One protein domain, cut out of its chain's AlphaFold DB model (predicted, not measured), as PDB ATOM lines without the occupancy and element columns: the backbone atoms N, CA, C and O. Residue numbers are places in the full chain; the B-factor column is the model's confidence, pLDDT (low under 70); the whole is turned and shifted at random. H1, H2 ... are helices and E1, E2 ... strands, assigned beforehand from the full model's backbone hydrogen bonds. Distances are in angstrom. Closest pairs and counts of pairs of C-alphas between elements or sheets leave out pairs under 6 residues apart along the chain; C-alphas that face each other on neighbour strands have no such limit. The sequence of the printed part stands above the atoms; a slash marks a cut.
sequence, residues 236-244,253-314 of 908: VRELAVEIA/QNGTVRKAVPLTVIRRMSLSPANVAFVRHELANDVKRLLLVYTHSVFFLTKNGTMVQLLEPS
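Overview. This is residues 236 to 244 and 253 to 314 of the 908 residues of an uncharacterized protein of Trypanosoma cruzi (strain CL Brener) (UniProt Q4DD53). Two short helices, H1 and H4, meet about at right angles in the middle, with the small hairpin E1 E2 on one side of them and the longest helix, H3, at the opposite end. Little H2 sits near H4 and E2, and residues 261 to 262 pair with E2 as a short extra antiparallel edge. The printed part has 71 residues, with named elements in the order H1 H2 H3 H4 E1 E2, and is mostly helix. It is compact, with a radius of gyration of the C-alphas of 12.1 A and spans of 37 by 25 by 21 A.

Arrangement. E1, residues 299 to 301, and E2, residues 307 to 310, form an antiparallel hairpin, with N 300 and O 309 2.7 A apart, within hydrogen-bond range. The closest C-alphas of E1 and H4, residues 287 to 294, are Phe 299 and Leu 291, 6.8 A apart. H4 touches H1, residues 236 to 244, about perpendicular at 83 degrees, closest at the C-alphas of Leu 290 and Val 236, 6.5 A. H3, residues 273 to 283, is close to H1 but not clearly touching, its closest C-alphas Asn 275 and Leu 239 5.8 A apart. H2, residues 263 to 266, is likewise close to H4 but not clearly touching, at 7.5 A between the C-alphas of Leu 263 and Lys 288. Every O i to N i+4 pair is within hydrogen-bond range in H1 and H3, against 2 of 4 in H4; H2 is too short for one.

Along the chain. H1 begins at C-alpha 236 (325.968, 242.494, 242.123) and is 12.2 A long; H3 is 14.8 A, H4 11.9 A. E2 is 10.4 A long and ends at C-alpha 310 (318.119, 230.934, 233.181).

Size, cuts and confidence. The farthest C-alphas, Asn 254 and His 281, are 38.7 A apart. Residues 245 to 252 are not printed, a gap of 15.2 A between C-alphas 244 and 253. Of the links printed whole, none is long. Mean pLDDT of the printed part is 72.1, and 27 residues are under 70, among them 253 to 259 and 276 to 285.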
ATOM      1  N   VAL A 236     326.266 243.937 242.258       82.28
ATOM      2  CA  VAL A 236     325.968 242.494 242.123       82.28
ATOM      3  C   VAL A 236     324.647 242.263 241.386       82.28
ATOM      4  O   VAL A 236     324.546 241.360 240.556       82.28
ATOM      5  N   ARG A 237     323.627 243.078 241.684       82.26
ATOM      6  CA  ARG A 237     322.306 242.977 241.057       82.26
ATOM      7  C   ARG A 237     322.351 243.434 239.606       82.26
ATOM      8  O   ARG A 237     321.810 242.755 238.744       82.26
ATOM      9  N   GLU A 238     322.978 244.575 239.354       80.63
ATOM     10  CA  GLU A 238     323.105 245.187 238.032       80.63
ATOM     11  C   GLU A 238     323.830 244.236 237.073       80.63
ATOM     12  O   GLU A 238     323.377 244.005 235.953       80.63
ATOM     13  N   LEU A 239     324.892 243.589 237.555       80.84
ATOM     14  CA  LEU A 239     325.589 242.547 236.815       80.84
ATOM     15  C   LEU A 239     324.722 241.303 236.578       80.84
ATOM     16  O   LEU A 239     324.738 240.744 235.483       80.84
ATOM     17  N   ALA A 240     323.965 240.856 237.584       83.70
ATOM     18  CA  ALA A 240     323.060 239.722 237.423       83.70
ATOM     19  C   ALA A 240     321.992 239.999 236.352       83.70
ATOM     20  O   ALA A 240     321.699 239.110 235.559       83.70
ATOM     21  N   VAL A 241     321.457 241.224 236.281       82.63
ATOM     22  CA  VAL A 241     320.509 241.639 235.233       82.63
ATOM     23  C   VAL A 241     321.154 241.561 233.850       82.63
ATOM     24  O   VAL A 241     320.565 240.974 232.947       82.63
ATOM     25  N   GLU A 242     322.376 242.076 233.681       82.46
ATOM     26  CA  GLU A 242     323.085 242.006 232.394       82.46
ATOM     27  C   GLU A 242     323.357 240.566 231.951       82.46
ATOM     28  O   GLU A 242     323.079 240.211 230.805       82.46
ATOM     29  N   ILE A 243     323.850 239.713 232.855       82.73
ATOM     30  CA  ILE A 243     324.103 238.302 232.532       82.73
ATOM     31  C   ILE A 243     322.790 237.594 232.185       82.73
ATOM     32  O   ILE A 243     322.752 236.800 231.247       82.73
ATOM     33  N   ALA A 244     321.707 237.881 232.907       82.08
ATOM     34  CA  ALA A 244     320.417 237.261 232.648       82.08
ATOM     35  C   ALA A 244     319.829 237.705 231.296       82.08
ATOM     36  O   ALA A 244     319.368 236.855 230.536       82.08
ATOM     37  N   GLN A 253     313.449 231.687 220.567       52.74
ATOM     38  CA  GLN A 253     312.090 232.076 220.990       52.74
ATOM     39  C   GLN A 253     311.086 230.906 221.069       52.74
ATOM     40  O   GLN A 253     310.119 230.993 221.815       52.74
ATOM     41  N   ASN A 254     311.331 229.796 220.356       49.48
ATOM     42  CA  ASN A 254     310.395 228.669 220.231       49.48
ATOM     43  C   ASN A 254     310.868 227.360 220.905       49.48
ATOM     44  O   ASN A 254     310.379 226.285 220.560       49.48
ATOM     45  N   GLY A 255     311.840 227.401 221.824       50.77
ATOM     46  CA  GLY A 255     312.326 226.203 222.527       50.77
ATOM     47  C   GLY A 255     311.822 226.095 223.968       50.77
ATOM     48  O   GLY A 255     312.112 226.969 224.776       50.77
ATOM     49  N   THR A 256     311.171 224.984 224.333       50.97
ATOM     50  CA  THR A 256     310.840 224.650 225.740       50.97
ATOM     51  C   THR A 256     312.081 224.355 226.591       50.97
ATOM     52  O   THR A 256     312.039 224.434 227.817       50.97
ATOM     53  N   VAL A 257     313.212 224.021 225.961       53.50
ATOM     54  CA  VAL A 257     314.455 223.653 226.649       53.50
ATOM     55  C   VAL A 257     315.455 224.804 226.577       53.50
ATOM     56  O   VAL A 257     316.125 225.002 225.559       53.50
ATOM     57  N   ARG A 258     315.605 225.534 227.685       64.20
ATOM     58  CA  ARG A 258     316.675 226.531 227.836       64.20
ATOM     59  C   ARG A 258     318.029 225.832 227.901       64.20
ATOM     60  O   ARG A 258     318.264 224.993 228.769       64.20
ATOM     61  N   LYS A 259     318.927 226.155 226.969       69.60
ATOM     62  CA  LYS A 259     320.267 225.558 226.919       69.60
ATOM     63  C   LYS A 259     321.151 226.157 228.009       69.60
ATOM     64  O   LYS A 259     321.212 227.371 228.169       69.60
ATOM     65  N   ALA A 260     321.877 225.302 228.724       76.55
ATOM     66  CA  ALA A 260     322.877 225.755 229.680       76.55
ATOM     67  C   ALA A 260     324.085 226.355 228.937       76.55
ATOM     68  O   ALA A 260     324.636 225.743 228.020       76.55
ATOM     69  N   VAL A 261     324.501 227.555 229.336       78.94
ATOM     70  CA  VAL A 261     325.612 228.301 228.740       78.94
ATOM     71  C   VAL A 261     326.870 228.113 229.594       78.94
ATOM     72  O   VAL A 261     326.814 228.308 230.811       78.94
ATOM     73  N   PRO A 262     328.025 227.754 229.002       79.84
ATOM     74  CA  PRO A 262     329.274 227.644 229.745       79.84
ATOM     75  C   PRO A 262     329.703 228.975 230.378       79.84
ATOM     76  O   PRO A 262     329.654 230.026 229.739       79.84
ATOM     77  N   LEU A 263     330.244 228.933 231.600       75.97
ATOM     78  CA  LEU A 263     330.820 230.100 232.281       75.97
ATOM     79  C   LEU A 263     331.909 230.791 231.451       75.97
ATOM     80  O   LEU A 263     332.093 232.000 231.561       75.97
ATOM     81  N   THR A 264     332.637 230.044 230.619       74.43
ATOM     82  CA  THR A 264     333.654 230.595 229.711       74.43
ATOM     83  C   THR A 264     333.061 231.552 228.681       74.43
ATOM     84  O   THR A 264     333.740 232.495 228.285       74.43
ATOM     85  N   VAL A 265     331.806 231.341 228.276       74.35
ATOM     86  CA  VAL A 265     331.068 232.233 227.377       74.35
ATOM     87  C   VAL A 265     330.634 233.486 228.132       74.35
ATOM     88  O   VAL A 265     330.894 234.590 227.666       74.35
ATOM     89  N   ILE A 266     330.076 233.329 229.336       74.84
ATOM     90  CA  ILE A 266     329.643 234.461 230.175       74.84
ATOM     91  C   ILE A 266     330.835 235.360 230.540       74.84
ATOM     92  O   ILE A 266     330.742 236.576 230.445       74.84
ATOM     93  N   ARG A 267     331.999 234.784 230.868       73.70
ATOM     94  CA  ARG A 267     333.237 235.543 231.142       73.70
ATOM     95  C   ARG A 267     333.740 236.365 229.948       73.70
ATOM     96  O   ARG A 267     334.539 237.273 230.146       73.70
ATOM     97  N   ARG A 268     333.332 236.021 228.724       65.47
ATOM     98  CA  ARG A 268     333.711 236.715 227.481       65.47
ATOM     99  C   ARG A 268     332.625 237.669 226.980       65.47
ATOM    100  O   ARG A 268     332.814 238.298 225.942       65.47
ATOM    101  N   MET A 269     331.501 237.762 227.687       72.33
ATOM    102  CA  MET A 269     330.434 238.705 227.382       72.33
ATOM    103  C   MET A 269     330.933 240.147 227.551       72.33
ATOM    104  O   MET A 269     331.686 240.457 228.475       72.33
ATOM    105  N   SER A 270     330.471 241.045 226.680       66.53
ATOM    106  CA  SER A 270     330.592 242.486 226.897       66.53
ATOM    107  C   SER A 270     329.652 242.915 228.025       66.53
ATOM    108  O   SER A 270     328.442 243.002 227.819       66.53
ATOM    109  N   LEU A 271     330.208 243.155 229.206       70.45
ATOM    110  CA  LEU A 271     329.502 243.791 230.319       70.45
ATOM    111  C   LEU A 271     329.558 245.316 230.153       70.45
ATOM    112  O   LEU A 271     330.438 245.828 229.450       70.45
ATOM    113  N   SER A 272     328.655 246.055 230.800       73.14
ATOM    114  CA  SER A 272     328.776 247.519 230.840       73.14
ATOM    115  C   SER A 272     330.093 247.950 231.501       73.14
ATOM    116  O   SER A 272     330.603 247.230 232.363       73.14
ATOM    117  N   PRO A 273     330.656 249.128 231.169       68.29
ATOM    118  CA  PRO A 273     331.905 249.604 231.772       68.29
ATOM    119  C   PRO A 273     331.887 249.596 233.310       68.29
ATOM    120  O   PRO A 273     332.865 249.189 233.933       68.29
ATOM    121  N   ALA A 274     330.750 249.954 233.923       69.00
ATOM    122  CA  ALA A 274     330.563 249.918 235.375       69.00
ATOM    123  C   ALA A 274     330.641 248.489 235.942       69.00
ATOM    124  O   ALA A 274     331.318 248.251 236.941       69.00
ATOM    125  N   ASN A 275     330.010 247.521 235.275       71.75
ATOM    126  CA  ASN A 275     330.036 246.120 235.687       71.75
ATOM    127  C   ASN A 275     331.379 245.437 235.394       71.75
ATOM    128  O   ASN A 275     331.831 244.616 236.190       71.75
ATOM    129  N   VAL A 276     332.057 245.801 234.299       64.77
ATOM    130  CA  VAL A 276     333.440 245.380 234.023       64.77
ATOM    131  C   VAL A 276     334.360 245.854 235.147       64.77
ATOM    132  O   VAL A 276     335.118 245.047 235.686       64.77
ATOM    133  N   ALA A 277     334.274 247.132 235.525       63.26
ATOM    134  CA  ALA A 277     335.053 247.699 236.620       63.26
ATOM    135  C   ALA A 277     334.738 246.995 237.950       63.26
ATOM    136  O   ALA A 277     335.657 246.568 238.647       63.26
ATOM    137  N   PHE A 278     333.456 246.780 238.260       67.03
ATOM    138  CA  PHE A 278     333.024 246.056 239.457       67.03
ATOM    139  C   PHE A 278     333.594 244.625 239.521       67.03
ATOM    140  O   PHE A 278     334.211 244.247 240.517       67.03
ATOM    141  N   VAL A 279     333.466 243.833 238.448       64.54
ATOM    142  CA  VAL A 279     333.985 242.452 238.395       64.54
ATOM    143  C   VAL A 279     335.513 242.408 238.495       64.54
ATOM    144  O   VAL A 279     336.054 241.510 239.145       64.54
ATOM    145  N   ARG A 280     336.216 243.357 237.863       59.49
ATOM    146  CA  ARG A 280     337.687 243.395 237.839       59.49
ATOM    147  C   ARG A 280     338.291 243.883 239.153       59.49
ATOM    148  O   ARG A 280     339.220 243.246 239.640       59.49
ATOM    149  N   HIS A 281     337.777 244.973 239.723       59.51
ATOM    150  CA  HIS A 281     338.345 245.582 240.929       59.51
ATOM    151  C   HIS A 281     337.950 244.852 242.216       59.51
ATOM    152  O   HIS A 281     338.793 244.683 243.091       59.51
ATOM    153  N   GLU A 282     336.698 244.399 242.339       62.93
ATOM    154  CA  GLU A 282     336.179 243.867 243.610       62.93
ATOM    155  C   GLU A 282     336.144 242.332 243.663       62.93
ATOM    156  O   GLU A 282     336.173 241.752 244.748       62.93
ATOM    157  N   LEU A 283     336.075 241.653 242.510       62.49
ATOM    158  CA  LEU A 283     335.873 240.194 242.434       62.49
ATOM    159  C   LEU A 283     336.922 239.444 241.603       62.49
ATOM    160  O   LEU A 283     336.791 238.230 241.425       62.49
ATOM    161  N   ALA A 284     337.949 240.146 241.114       51.31
ATOM    162  CA  ALA A 284     339.134 239.635 240.415       51.31
ATOM    163  C   ALA A 284     338.889 238.486 239.402       51.31
ATOM    164  O   ALA A 284     339.786 237.683 239.158       51.31
ATOM    165  N   ASN A 285     337.715 238.452 238.747       53.23
ATOM    166  CA  ASN A 285     337.249 237.471 237.738       53.23
ATOM    167  C   ASN A 285     336.420 236.251 238.206       53.23
ATOM    168  O   ASN A 285     336.202 235.335 237.402       53.23
ATOM    169  N   ASP A 286     335.874 236.216 239.427       72.72
ATOM    170  CA  ASP A 286     335.011 235.094 239.843       72.72
ATOM    171  C   ASP A 286     333.503 235.327 239.615       72.72
ATOM    172  O   ASP A 286     332.703 235.459 240.542       72.72
ATOM    173  N   VAL A 287     333.092 235.320 238.340       76.53
ATOM    174  CA  VAL A 287     331.673 235.404 237.929       76.53
ATOM    175  C   VAL A 287     330.813 234.302 238.573       76.53
ATOM    176  O   VAL A 287     329.625 234.510 238.812       76.53
ATOM    177  N   LYS A 288     331.391 233.140 238.916       82.29
ATOM    178  CA  LYS A 288     330.646 232.040 239.548       82.29
ATOM    179  C   LYS A 288     330.105 232.464 240.916       82.29
ATOM    180  O   LYS A 288     328.935 232.214 241.199       82.29
ATOM    181  N   ARG A 289     330.909 233.161 241.731       80.51
ATOM    182  CA  ARG A 289     330.492 233.676 243.054       80.51
ATOM    183  C   ARG A 289     329.313 234.637 242.976       80.51
ATOM    184  O   ARG A 289     328.441 234.601 243.834       80.51
ATOM    185  N   LEU A 290     329.275 235.465 241.938       80.78
ATOM    186  CA  LEU A 290     328.185 236.412 241.703       80.78
ATOM    187  C   LEU A 290     326.886 235.711 241.329       80.78
ATOM    188  O   LEU A 290     325.823 236.044 241.845       80.78
ATOM    189  N   LEU A 291     326.977 234.703 240.465       82.84
ATOM    190  CA  LEU A 291     325.815 233.931 240.042       82.84
ATOM    191  C   LEU A 291     325.236 233.087 241.180       82.84
ATOM    192  O   LEU A 291     324.017 232.927 241.238       82.84
ATOM    193  N   LEU A 292     326.074 232.624 242.119       83.61
ATOM    194  CA  LEU A 292     325.634 231.920 243.333       83.61
ATOM    195  C   LEU A 292     324.641 232.737 244.181       83.61
ATOM    196  O   LEU A 292     323.846 232.148 244.903       83.61
ATOM    197  N   VAL A 293     324.630 234.070 244.071       83.43
ATOM    198  CA  VAL A 293     323.690 234.941 244.802       83.43
ATOM    199  C   VAL A 293     322.248 234.743 244.363       83.43
ATOM    200  O   VAL A 293     321.322 234.808 245.166       83.43
ATOM    201  N   TYR A 294     322.060 234.506 243.070       83.54
ATOM    202  CA  TYR A 294     320.751 234.451 242.437       83.54
ATOM    203  C   TYR A 294     320.391 233.032 241.983       83.54
ATOM    204  O   TYR A 294     319.507 232.860 241.144       83.54
ATOM    205  N   THR A 295     321.021 231.996 242.553       79.40
ATOM    206  CA  THR A 295     320.725 230.596 242.197       79.40
ATOM    207  C   THR A 295     319.307 230.156 242.534       79.40
ATOM    208  O   THR A 295     318.768 229.235 241.932       79.40
ATOM    209  N   HIS A 296     318.694 230.780 243.537       72.49
ATOM    210  CA  HIS A 296     317.344 230.425 243.974       72.49
ATOM    211  C   HIS A 296     316.246 231.164 243.202       72.49
ATOM    212  O   HIS A 296     315.073 230.844 243.370       72.49
ATOM    213  N   SER A 297     316.602 232.177 242.409       74.77
ATOM    214  CA  SER A 297     315.641 233.116 241.822       74.77
ATOM    215  C   SER A 297     315.796 233.313 240.319       74.77
ATOM    216  O   SER A 297     314.786 233.429 239.633       74.77
ATOM    217  N   VAL A 298     317.026 233.337 239.799       79.08
ATOM    218  CA  VAL A 298     317.305 233.706 238.400       79.08
ATOM    219  C   VAL A 298     318.103 232.631 237.672       79.08
ATOM    220  O   VAL A 298     317.749 232.266 236.557       79.08
ATOM    221  N   PHE A 299     319.155 232.086 238.284       83.24
ATOM    222  CA  PHE A 299     320.078 231.173 237.605       83.24
ATOM    223  C   PHE A 299     319.991 229.750 238.150       83.24
ATOM    224  O   PHE A 299     319.928 229.539 239.349       83.24
ATOM    225  N   PHE A 300     320.105 228.752 237.285       81.51
ATOM    226  CA  PHE A 300     320.381 227.376 237.666       81.51
ATOM    227  C   PHE A 300     321.831 227.040 237.316       81.51
ATOM    228  O   PHE A 300     322.231 227.086 236.151       81.51
ATOM    229  N   LEU A 301     322.631 226.712 238.330       80.08
ATOM    230  CA  LEU A 301     323.991 226.220 238.141       80.08
ATOM    231  C   LEU A 301     323.971 224.694 238.079       80.08
ATOM    232  O   LEU A 301     323.450 224.025 238.968       80.08
ATOM    233  N   THR A 302     324.581 224.141 237.036       77.67
ATOM    234  CA  THR A 302     324.800 222.690 236.926       77.67
ATOM    235  C   THR A 302     325.692 222.167 238.060       77.67
ATOM    236  O   THR A 302     326.384 222.949 238.708       77.67
ATOM    237  N   LYS A 303     325.723 220.843 238.307       69.50
ATOM    238  CA  LYS A 303     326.451 220.230 239.448       69.50
ATOM    239  C   LYS A 303     327.924 220.658 239.570       69.50
ATOM    240  O   LYS A 303     328.438 220.732 240.679       69.50
ATOM    241  N   ASN A 304     328.575 220.994 238.456       66.93
ATOM    242  CA  ASN A 304     329.978 221.425 238.436       66.93
ATOM    243  C   ASN A 304     330.137 222.958 238.485       66.93
ATOM    244  O   ASN A 304     331.252 223.473 238.480       66.93
ATOM    245  N   GLY A 305     329.033 223.707 238.456       69.18
ATOM    246  CA  GLY A 305     329.005 225.160 238.321       69.18
ATOM    247  C   GLY A 305     329.567 225.677 236.997       69.18
ATOM    248  O   GLY A 305     329.696 226.880 236.842       69.18
ATOM    249  N   THR A 306     329.916 224.802 236.049       73.87
ATOM    250  CA  THR A 306     330.564 225.166 234.779       73.87
ATOM    251  C   THR A 306     329.590 225.716 233.751       73.87
ATOM    252  O   THR A 306     330.014 226.437 232.850       73.87
ATOM    253  N   MET A 307     328.306 225.382 233.877       77.92
ATOM    254  CA  MET A 307     327.239 225.866 233.007       77.92
ATOM    255  C   MET A 307     326.106 226.484 233.822       77.92
ATOM    256  O   MET A 307     325.779 225.994 234.910       77.92
ATOM    257  N   VAL A 308     325.514 227.529 233.248       82.27
ATOM    258  CA  VAL A 308     324.475 228.379 233.828       82.27
ATOM    259  C   VAL A 308     323.258 228.353 232.913       82.27
ATOM    260  O   VAL A 308     323.391 228.519 231.705       82.27
ATOM    261  N   GLN A 309     322.076 228.163 233.479       81.22
ATOM    262  CA  GLN A 309     320.804 228.217 232.764       81.22
ATOM    263  C   GLN A 309     319.907 229.273 233.416       81.22
ATOM    264  O   GLN A 309     319.959 229.450 234.630       81.22
ATOM    265  N   LEU A 310     319.092 229.987 232.637       80.99
ATOM    266  CA  LEU A 310     318.119 230.934 233.181       80.99
ATOM    267  C   LEU A 310     316.862 230.186 233.655       80.99
ATOM    268  O   LEU A 310     316.290 229.400 232.902       80.99
ATOM    269  N   LEU A 311     316.395 230.443 234.876       75.14
ATOM    270  CA  LEU A 311     315.170 229.850 235.423       75.14
ATOM    271  C   LEU A 311     313.921 230.450 234.765       75.14
ATOM    272  O   LEU A 311     313.806 231.669 234.631       75.14
ATOM    273  N   GLU A 312     312.962 229.606 234.384       65.43
ATOM    274  CA  GLU A 312     311.680 230.001 233.777       65.43
ATOM    275  C   GLU A 312     310.940 231.151 234.498       65.43
ATOM    276  O   GLU A 312     310.622 232.129 233.820       65.43
ATOM    277  N   PRO A 313     310.774 231.152 235.843       60.05
ATOM    278  CA  PRO A 313     310.032 232.201 236.562       60.05
ATOM    279  C   PRO A 313     310.638 233.614 236.503       60.05
ATOM    280  O   PRO A 313     310.009 234.558 236.975       60.05
ATOM    281  N   SER A 314     311.856 233.780 235.981       56.38
ATOM    282  CA  SER A 314     312.517 235.091 235.878       56.38
ATOM    283  C   SER A 314     312.168 235.866 234.601       56.38
ATOM    284  O   SER A 314     312.463 237.059 234.508       56.38
TER     285      SER A 314